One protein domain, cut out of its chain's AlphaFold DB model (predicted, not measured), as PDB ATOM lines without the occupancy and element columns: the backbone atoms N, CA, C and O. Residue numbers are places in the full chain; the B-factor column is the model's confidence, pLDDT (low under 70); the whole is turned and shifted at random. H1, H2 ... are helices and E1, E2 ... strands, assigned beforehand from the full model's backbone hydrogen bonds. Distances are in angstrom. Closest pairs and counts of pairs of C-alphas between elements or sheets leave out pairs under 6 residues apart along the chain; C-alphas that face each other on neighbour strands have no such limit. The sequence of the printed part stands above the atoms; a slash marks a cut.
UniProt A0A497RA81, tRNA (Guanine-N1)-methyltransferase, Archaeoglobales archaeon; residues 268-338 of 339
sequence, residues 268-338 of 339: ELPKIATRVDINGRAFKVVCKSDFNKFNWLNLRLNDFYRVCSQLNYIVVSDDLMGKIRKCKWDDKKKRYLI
ATOM      1  N   GLU A 268     174.741 185.322 267.711       97.00
ATOM      2  CA  GLU A 268     173.838 186.479 267.763       97.00
ATOM      3  C   GLU A 268     174.022 187.464 266.597       97.00
ATOM      4  O   GLU A 268     173.039 187.997 266.087       97.00
ATOM      5  N   LEU A 269     175.253 187.680 266.118       96.50
ATOM      6  CA  LEU A 269     175.548 188.627 265.031       96.50
ATOM      7  C   LEU A 269     174.710 188.416 263.754       96.50
ATOM      8  O   LEU A 269     174.229 189.411 263.204       96.50
ATOM      9  N   PRO A 270     174.465 187.179 263.272       95.00
ATOM     10  CA  PRO A 270     173.625 186.954 262.097       95.00
ATOM     11  C   PRO A 270     172.197 187.495 262.228       95.00
ATOM     12  O   PRO A 270     171.585 187.797 261.208       95.00
ATOM     13  N   LYS A 271     171.672 187.627 263.456       94.50
ATOM     14  CA  LYS A 271     170.306 188.102 263.720       94.50
ATOM     15  C   LYS A 271     170.160 189.618 263.546       94.50
ATOM     16  O   LYS A 271     169.048 190.094 263.357       94.50
ATOM     17  N   ILE A 272     171.264 190.365 263.615       94.19
ATOM     18  CA  ILE A 272     171.267 191.837 263.528       94.19
ATOM     19  C   ILE A 272     172.006 192.380 262.299       94.19
ATOM     20  O   ILE A 272     171.919 193.570 262.001       94.19
ATOM     21  N   ALA A 273     172.752 191.529 261.591       95.62
ATOM     22  CA  ALA A 273     173.534 191.939 260.436       95.62
ATOM     23  C   ALA A 273     172.643 192.386 259.274       95.62
ATOM     24  O   ALA A 273     171.723 191.686 258.854       95.62
ATOM     25  N   THR A 274     172.977 193.537 258.701       95.25
ATOM     26  CA  THR A 274     172.312 194.059 257.507       95.25
ATOM     27  C   THR A 274     173.036 193.555 256.265       95.25
ATOM     28  O   THR A 274     174.265 193.560 256.206       95.25
ATOM     29  N   ARG A 275     172.293 193.087 255.259       95.38
ATOM     30  CA  ARG A 275     172.871 192.666 253.976       95.38
ATOM     31  C   ARG A 275     172.894 193.848 253.017       95.38
ATOM     32  O   ARG A 275     171.878 194.522 252.857       95.38
ATOM     33  N   VAL A 276     174.027 194.052 252.360       95.44
ATOM     34  CA  VAL A 276     174.215 195.102 251.353       95.44
ATOM     35  C   VAL A 276     174.794 194.510 250.077       95.44
ATOM     36  O   VAL A 276     175.504 193.507 250.118       95.44
ATOM     37  N   ASP A 277     174.456 195.107 248.948       93.56
ATOM     38  CA  ASP A 277     174.999 194.830 247.627       93.56
ATOM     39  C   ASP A 277     175.814 196.044 247.194       93.56
ATOM     40  O   ASP A 277     175.271 197.144 247.157       93.56
ATOM     41  N   ILE A 278     177.098 195.849 246.913       90.88
ATOM     42  CA  ILE A 278     177.974 196.885 246.369       90.88
ATOM     43  C   ILE A 278     178.476 196.359 245.031       90.88
ATOM     44  O   ILE A 278     179.231 195.381 244.996       90.88
ATOM     45  N   ASN A 279     178.043 196.983 243.934       87.19
ATOM     46  CA  ASN A 279     178.449 196.621 242.571       87.19
ATOM     47  C   ASN A 279     178.297 195.117 242.254       87.19
ATOM     48  O   ASN A 279     179.186 194.488 241.680       87.19
ATOM     49  N   GLY A 280     177.182 194.513 242.674       84.69
ATOM     50  CA  GLY A 280     176.861 193.103 242.439       84.69
ATOM     51  C   GLY A 280     177.420 192.133 243.484       84.69
ATOM     52  O   GLY A 280     177.100 190.939 243.438       84.69
ATOM     53  N   ARG A 281     178.230 192.603 244.445       90.88
ATOM     54  CA  ARG A 281     178.816 191.779 245.515       90.88
ATOM     55  C   ARG A 281     178.080 191.974 246.833       90.88
ATOM     56  O   ARG A 281     177.871 193.091 247.295       90.88
ATOM     57  N   ALA A 282     177.722 190.860 247.471       92.81
ATOM     58  CA  ALA A 282     176.991 190.868 248.731       92.81
ATOM     59  C   ALA A 282     177.930 190.938 249.938       92.81
ATOM     60  O   ALA A 282     178.803 190.086 250.097       92.81
ATOM     61  N   PHE A 283     177.663 191.871 250.844       94.50
ATOM     62  CA  PHE A 283     178.347 191.999 252.126       94.50
ATOM     63  C   PHE A 283     177.346 191.952 253.277       94.50
ATOM     64  O   PHE A 283     176.147 192.199 253.115       94.50
ATOM     65  N   LYS A 284     177.852 191.627 254.466       96.44
ATOM     66  CA  LYS A 284     177.124 191.766 255.725       96.44
ATOM     67  C   LYS A 284     177.778 192.872 256.532       96.44
ATOM     68  O   LYS A 284     178.991 192.850 256.729       96.44
ATOM     69  N   VAL A 285     176.970 193.825 256.974       96.81
ATOM     70  CA  VAL A 285     177.417 194.995 257.723       96.81
ATOM     71  C   VAL A 285     176.758 195.035 259.097       96.81
ATOM     72  O   VAL A 285     175.592 194.661 259.253       96.81
ATOM     73  N   VAL A 286     177.508 195.503 260.090       97.19
ATOM     74  CA  VAL A 286     177.027 195.795 261.450       97.19
ATOM     75  C   VAL A 286     177.545 197.162 261.892       97.19
ATOM     76  O   VAL A 286     178.602 197.601 261.437       97.19
ATOM     77  N   CYS A 287     176.815 197.853 262.763       96.75
ATOM     78  CA  CYS A 287     177.259 199.131 263.319       96.75
ATOM     79  C   CYS A 287     178.293 198.898 264.415       96.75
ATOM     80  O   CYS A 287     178.220 197.922 265.162       96.75
ATOM     81  N   LYS A 288     179.200 199.856 264.607       95.19
ATOM     82  CA  LYS A 288     180.059 199.880 265.798       95.19
ATOM     83  C   LYS A 288     179.236 199.924 267.095       95.19
ATOM     84  O   LYS A 288     179.577 199.227 268.047       95.19
ATOM     85  N   SER A 289     178.146 200.693 267.120       95.88
ATOM     86  CA  SER A 289     177.236 200.799 268.270       95.88
ATOM     87  C   SER A 289     176.467 199.512 268.582       95.88
ATOM     88  O   SER A 289     176.031 199.334 269.722       95.88
ATOM     89  N   ASP A 290     176.358 198.570 267.632       96.31
ATOM     90  CA  ASP A 290     175.708 197.277 267.869       96.31
ATOM     91  C   ASP A 290     176.426 196.473 268.965       96.31
ATOM     92  O   ASP A 290     175.798 195.631 269.604       96.31
ATOM     93  N   PHE A 291     177.699 196.774 269.253       96.88
ATOM     94  CA  PHE A 291     178.419 196.213 270.397       96.88
ATOM     95  C   PHE A 291     177.663 196.397 271.723       96.88
ATOM     96  O   PHE A 291     177.626 195.478 272.541       96.88
ATOM     97  N   ASN A 292     176.992 197.537 271.916       96.19
ATOM     98  CA  ASN A 292     176.281 197.849 273.159       96.19
ATOM     99  C   ASN A 292     175.102 196.899 273.423       96.19
ATOM    100  O   ASN A 292     174.734 196.685 274.576       96.19
ATOM    101  N   LYS A 293     174.555 196.262 272.377       95.81
ATOM    102  CA  LYS A 293     173.491 195.247 272.490       95.81
ATOM    103  C   LYS A 293     173.970 193.952 273.156       95.81
ATOM    104  O   LYS A 293     173.152 193.104 273.508       95.81
ATOM    105  N   PHE A 294     175.284 193.790 273.313       96.06
ATOM    106  CA  PHE A 294     175.937 192.605 273.864       96.06
ATOM    107  C   PHE A 294     176.633 192.880 275.202       96.06
ATOM    108  O   PHE A 294     177.520 192.127 275.596       96.06
ATOM    109  N   ASN A 295     176.228 193.932 275.924       94.06
ATOM    110  CA  ASN A 295     176.760 194.272 277.250       94.06
ATOM    111  C   ASN A 295     176.541 193.176 278.316       94.06
ATOM    112  O   ASN A 295     177.196 193.197 279.357       94.06
ATOM    113  N   TRP A 296     175.647 192.219 278.062       94.88
ATOM    114  CA  TRP A 296     175.392 191.028 278.876       94.88
ATOM    115  C   TRP A 296     176.398 189.890 278.619       94.88
ATOM    116  O   TRP A 296     176.393 188.890 279.332       94.88
ATOM    117  N   LEU A 297     177.288 190.025 277.631       96.25
ATOM    118  CA  LEU A 297     178.422 189.126 277.412       96.25
ATOM    119  C   LEU A 297     179.701 189.709 278.019       96.25
ATOM    120  O   LEU A 297     179.912 190.922 278.029       96.25
ATOM    121  N   ASN A 298     180.611 188.839 278.456       95.94
ATOM    122  CA  ASN A 298     181.941 189.249 278.905       95.94
ATOM    123  C   ASN A 298     182.878 189.477 277.712       95.94
ATOM    124  O   ASN A 298     183.725 188.640 277.381       95.94
ATOM    125  N   LEU A 299     182.670 190.596 277.018       95.31
ATOM    126  CA  LEU A 299     183.392 190.967 275.806       95.31
ATOM    127  C   LEU A 299     183.999 192.355 275.918       95.31
ATOM    128  O   LEU A 299     183.412 193.277 276.481       95.31
ATOM    129  N   ARG A 300     185.155 192.519 275.281       95.88
ATOM    130  CA  ARG A 300     185.710 193.832 274.955       95.88
ATOM    131  C   ARG A 300     185.370 194.181 273.513       95.88
ATOM    132  O   ARG A 300     185.105 193.303 272.692       95.88
ATOM    133  N   LEU A 301     185.475 195.460 273.167       95.81
ATOM    134  CA  LEU A 301     185.242 195.917 271.796       95.81
ATOM    135  C   LEU A 301     186.151 195.198 270.772       95.81
ATOM    136  O   LEU A 301     185.709 194.837 269.684       95.81
ATOM    137  N   ASN A 302     187.394 194.882 271.149       96.56
ATOM    138  CA  ASN A 302     188.298 194.099 270.299       96.56
ATOM    139  C   ASN A 302     187.796 192.670 270.036       96.56
ATOM    140  O   ASN A 302     188.022 192.134 268.952       96.56
ATOM    141  N   ASP A 303     187.097 192.047 270.991       96.94
ATOM    142  CA  ASP A 303     186.482 190.738 270.769       96.94
ATOM    143  C   ASP A 303     185.351 190.827 269.740       96.94
ATOM    144  O   ASP A 303     185.233 189.944 268.891       96.94
ATOM    145  N   PHE A 304     184.562 191.905 269.773       97.62
ATOM    146  CA  PHE A 304     183.507 192.160 268.793       97.62
ATOM    147  C   PHE A 304     184.066 192.278 267.372       97.62
ATOM    148  O   PHE A 304     183.604 191.570 266.473       97.62
ATOM    149  N   TYR A 305     185.115 193.085 267.178       97.44
ATOM    150  CA  TYR A 305     185.790 193.200 265.881       97.44
ATOM    151  C   TYR A 305     186.364 191.869 265.404       97.44
ATOM    152  O   TYR A 305     186.215 191.511 264.236       97.44
ATOM    153  N   ARG A 306     186.969 191.098 266.315       97.25
ATOM    154  CA  ARG A 306     187.517 189.779 265.997       97.25
ATOM    155  C   ARG A 306     186.441 188.823 265.486       97.25
ATOM    156  O   ARG A 306     186.677 188.141 264.495       97.25
ATOM    157  N   VAL A 307     185.277 188.768 266.135       97.44
ATOM    158  CA  VAL A 307     184.184 187.893 265.682       97.44
ATOM    159  C   VAL A 307     183.599 188.387 264.357       97.44
ATOM    160  O   VAL A 307     183.366 187.571 263.470       97.44
ATOM    161  N   CYS A 308     183.427 189.700 264.174       97.38
ATOM    162  CA  CYS A 308     182.981 190.253 262.891       97.38
ATOM    163  C   CYS A 308     183.930 189.856 261.753       97.38
ATOM    164  O   CYS A 308     183.476 189.348 260.732       97.38
ATOM    165  N   SER A 309     185.243 189.990 261.961       96.88
ATOM    166  CA  SER A 309     186.259 189.561 260.996       96.88
ATOM    167  C   SER A 309     186.176 188.059 260.695       96.88
ATOM    168  O   SER A 309     186.150 187.682 259.529       96.88
ATOM    169  N   GLN A 310     186.034 187.205 261.716       96.31
ATOM    170  CA  GLN A 310     185.877 185.751 261.536       96.31
ATOM    171  C   GLN A 310     184.635 185.369 260.721       96.31
ATOM    172  O   GLN A 310     184.642 184.353 260.030       96.31
ATOM    173  N   LEU A 311     183.569 186.168 260.804       96.69
ATOM    174  CA  LEU A 311     182.329 185.962 260.055       96.69
ATOM    175  C   LEU A 311     182.308 186.681 258.696       96.69
ATOM    176  O   LEU A 311     181.301 186.589 257.992       96.69
ATOM    177  N   ASN A 312     183.387 187.377 258.316       96.25
ATOM    178  CA  ASN A 312     183.474 188.250 257.139       96.25
ATOM    179  C   ASN A 312     182.440 189.396 257.145       96.25
ATOM    180  O   ASN A 312     181.821 189.701 256.124       96.25
ATOM    181  N   TYR A 313     182.200 190.003 258.311       97.31
ATOM    182  CA  TYR A 313     181.287 191.138 258.476       97.31
ATOM    183  C   TYR A 313     182.086 192.439 258.500       97.31
ATOM    184  O   TYR A 313     183.105 192.544 259.185       97.31
ATOM    185  N   ILE A 314     181.592 193.447 257.787       96.31
ATOM    186  CA  ILE A 314     182.173 194.788 257.770       96.31
ATOM    187  C   ILE A 314     181.536 195.600 258.896       96.31
ATOM    188  O   ILE A 314     180.311 195.695 258.992       96.31
ATOM    189  N   VAL A 315     182.364 196.203 259.748       97.19
ATOM    190  CA  VAL A 315     181.875 197.110 260.791       97.19
ATOM    191  C   VAL A 315     181.895 198.540 260.268       97.19
ATOM    192  O   VAL A 315     182.930 199.015 259.809       97.19
ATOM    193  N   VAL A 316     180.755 199.221 260.344       96.56
ATOM    194  CA  VAL A 316     180.568 200.594 259.854       96.56
ATOM    195  C   VAL A 316     180.216 201.553 260.993       96.56
ATOM    196  O   VAL A 316     179.793 201.128 262.073       96.56
ATOM    197  N   SER A 317     180.393 202.856 260.767       96.62
ATOM    198  CA  SER A 317     179.878 203.886 261.674       96.62
ATOM    199  C   SER A 317     178.351 203.959 261.620       96.62
ATOM    200  O   SER A 317     177.729 203.558 260.631       96.62
ATOM    201  N   ASP A 318     177.749 204.507 262.672       94.88
ATOM    202  CA  ASP A 318     176.311 204.771 262.743       94.88
ATOM    203  C   ASP A 318     175.827 205.658 261.586       94.88
ATOM    204  O   ASP A 318     174.824 205.337 260.947       94.88
ATOM    205  N   ASP A 319     176.592 206.694 261.227       95.62
ATOM    206  CA  ASP A 319     176.283 207.577 260.095       95.62
ATOM    207  C   ASP A 319     176.227 206.820 258.767       95.62
ATOM    208  O   ASP A 319     175.310 207.011 257.962       95.62
ATOM    209  N   LEU A 320     177.203 205.937 258.526       94.06
ATOM    210  CA  LEU A 320     177.242 205.141 257.306       94.06
ATOM    211  C   LEU A 320     176.097 204.125 257.286       94.06
ATOM    212  O   LEU A 320     175.453 203.974 256.251       94.06
ATOM    213  N   MET A 321     175.766 203.494 258.419       94.44
ATOM    214  CA  MET A 321     174.580 202.637 258.494       94.44
ATOM    215  C   MET A 321     173.293 203.424 258.207       94.44
ATOM    216  O   MET A 321     172.412 202.932 257.500       94.44
ATOM    217  N   GLY A 322     173.189 204.655 258.711       93.19
ATOM    218  CA  GLY A 322     172.074 205.556 258.425       93.19
ATOM    219  C   GLY A 322     171.932 205.856 256.933       93.19
ATOM    220  O   GLY A 322     170.817 205.856 256.415       93.19
ATOM    221  N   LYS A 323     173.050 206.045 256.219       94.25
ATOM    222  CA  LYS A 323     173.061 206.190 254.753       94.25
ATOM    223  C   LYS A 323     172.637 204.898 254.049       94.25
ATOM    224  O   LYS A 323     171.768 204.954 253.189       94.25
ATOM    225  N   ILE A 324     173.173 203.744 254.461       92.81
ATOM    226  CA  ILE A 324     172.835 202.426 253.891       92.81
ATOM    227  C   ILE A 324     171.331 202.153 253.979       92.81
ATOM    228  O   ILE A 324     170.724 201.715 253.007       92.81
ATOM    229  N   ARG A 325     170.706 202.442 255.126       91.75
ATOM    230  CA  ARG A 325     169.266 202.207 255.335       91.75
ATOM    231  C   ARG A 325     168.358 203.123 254.509       91.75
ATOM    232  O   ARG A 325     167.175 202.830 254.387       91.75
ATOM    233  N   LYS A 326     168.893 204.213 253.949       93.19
ATOM    234  CA  LYS A 326     168.182 205.098 253.010       93.19
ATOM    235  C   LYS A 326     168.324 204.648 251.551       93.19
ATOM    236  O   LYS A 326     167.640 205.190 250.688       93.19
ATOM    237  N   CYS A 327     169.210 203.693 251.259       92.44
ATOM    238  CA  CYS A 327     169.373 203.142 249.917       92.44
ATOM    239  C   CYS A 327     168.178 202.262 249.514       92.44
ATOM    240  O   CYS A 327     167.384 201.826 250.347       92.44
ATOM    241  N   LYS A 328     168.074 201.958 248.214       92.56
ATOM    242  CA  LYS A 328     167.017 201.093 247.680       92.56
ATOM    243  C   LYS A 328     167.117 199.689 248.279       92.56
ATOM    244  O   LYS A 328     168.167 199.055 248.205       92.56
ATOM    245  N   TRP A 329     166.016 199.188 248.825       93.94
ATOM    246  CA  TRP A 329     165.896 197.806 249.279       93.94
ATOM    247  C   TRP A 329     165.474 196.889 248.121       93.94
ATOM    248  O   TRP A 329     164.575 197.222 247.351       93.94
ATOM    249  N   ASP A 330     166.142 195.743 247.977       91.94
ATOM    250  CA  ASP A 330     165.766 194.672 247.049       91.94
ATOM    251  C   ASP A 330     165.045 193.562 247.826       91.94
ATOM    252  O   ASP A 330     165.685 192.778 248.535       91.94
ATOM    253  N   ASP A 331     163.721 193.476 247.677       90.56
ATOM    254  CA  ASP A 331     162.888 192.476 248.358       90.56
ATOM    255  C   ASP A 331     163.205 191.035 247.951       90.56
ATOM    256  O   ASP A 331     163.150 190.127 248.786       90.56
ATOM    257  N   LYS A 332     163.595 190.807 246.690       89.94
ATOM    258  CA  LYS A 332     163.931 189.461 246.202       89.94
ATOM    259  C   LYS A 332     165.223 188.972 246.847       89.94
ATOM    260  O   LYS A 332     165.317 187.819 247.266       89.94
ATOM    261  N   LYS A 333     166.227 189.845 246.940       87.44
ATOM    262  CA  LYS A 333     167.551 189.503 247.483       87.44
ATOM    263  C   LYS A 333     167.682 189.759 248.987       87.44
ATOM    264  O   LYS A 333     168.679 189.334 249.581       87.44
ATOM    265  N   LYS A 334     166.697 190.428 249.593       91.44
ATOM    266  CA  LYS A 334     166.665 190.869 250.995       91.44
ATOM    267  C   LYS A 334     167.942 191.624 251.387       91.44
ATOM    268  O   LYS A 334     168.628 191.238 252.341       91.44
ATOM    269  N   ARG A 335     168.314 192.639 250.594       93.25
ATOM    270  CA  ARG A 335     169.521 193.465 250.802       93.25
ATOM    271  C   ARG A 335     169.361 194.889 250.268       93.25
ATOM    272  O   ARG A 335     168.622 195.101 249.312       93.25
ATOM    273  N   TYR A 336     170.088 195.840 250.851       93.31
ATOM    274  CA  TYR A 336     170.177 197.213 250.337       93.31
ATOM    275  C   TYR A 336     171.135 197.285 249.144       93.31
ATOM    276  O   TYR A 336     172.190 196.656 249.179       93.31
ATOM    277  N   LEU A 337     170.785 198.052 248.115       92.00
ATOM    278  CA  LEU A 337     171.604 198.281 246.926       92.00
ATOM    279  C   LEU A 337     172.376 199.592 247.068       92.00
ATOM    280  O   LEU A 337     171.773 200.663 247.153       92.00
ATOM    281  N   ILE A 338     173.699 199.495 247.092       87.44
ATOM    282  CA  ILE A 338     174.618 200.626 247.114       87.44
ATOM    283  C   ILE A 338     175.267 200.671 245.731       87.44
ATOM    284  O   ILE A 338     176.063 199.793 245.387       87.44
TER     285      ILE A 338
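This is residues 268 to 338 of the 339 residues of the protein "tRNA (Guanine-N1)-methyltransferase" of Archaeoglobales archaeon (UniProt A0A497RA81). A strongly twisted five-stranded sheet makes one end and the middle of an elongated domain, with the hairpin of E1 and E2 running along its length. The hairpin of E4 and E5 lies at that end, H2 and H3 make the opposite end, H3 packing on E3, while H4 packs beside the sheet and H1 grazes it. The 71 printed residues include four named helices and five named strands, in the order H1 E1 E2 H2 H3 E3 H4 E4 E5, a mixed class of helices and strands. The mixed sheet runs E3 E2 E1 E5 E4. The whole is compact, with a radius of gyration of the C-alphas of 12.6 A and spans of 37 by 22 by 17 A.

H1, residues 268 to 272, only grazes the sheet, with residues 269 to 272. E1, residues 274 to 278, and E2, residues 281 to 287, form an antiparallel hairpin at 138 degrees, with N 276 and O 283 2.9 A apart, within hydrogen-bond range. H2, residues 288 to 294, grazes the sheet with residues 288 to 290. H3, residues 301 to 310, is close to H2 but not clearly touching, about perpendicular at 79 degrees; their closest C-alphas, of Phe 291 and Phe 304, are 6.7 A apart. E3, residues 313 to 316, is parallel to E2 at 55 degrees, with N 316 and O 286 2.9 A apart. H3 lies only just over E3, with 3 of its C-alphas falling on it, at a height over the sheet of 7.8 A. E2, H2, H3 and E3 form a strand-helix-strand unit, two parallel neighbour strands with helices between, and its crossover is right-handed. H4, residues 318 to 324, is on the sheet at a height of 6.6 A; its closest C-alpha pair with E2 is Asp 318 and Cys 287, 5.7 A. E4, residues 328 to 330, and E5, residues 335 to 338, form an antiparallel hairpin, with N 337 and O 328 2.8 A apart. E5 is parallel to E1 at 38 degrees, with N 277 and O 336 2.8 A apart. In H3 and H4 every O i to N i+4 pair is within hydrogen-bond range; H1 has 0 of 1 and H2 0 of 3, against 2 of 2 and 4 of 4 O i to N i+3 pairs.

H1 begins at C-alpha 268, (173.838, 186.479, 267.763). E2 spans 19.3 A, H3 14.5 A and E1 12.8 A from first to last C-alpha. E5 ends at C-alpha 338, (174.618, 200.626, 247.114).

The two C-alphas farthest apart, of Asn 298 and Lys 332, are 37.3 A apart. The printed part has no cut and no long link, and no printed residue is under 70 in pLDDT.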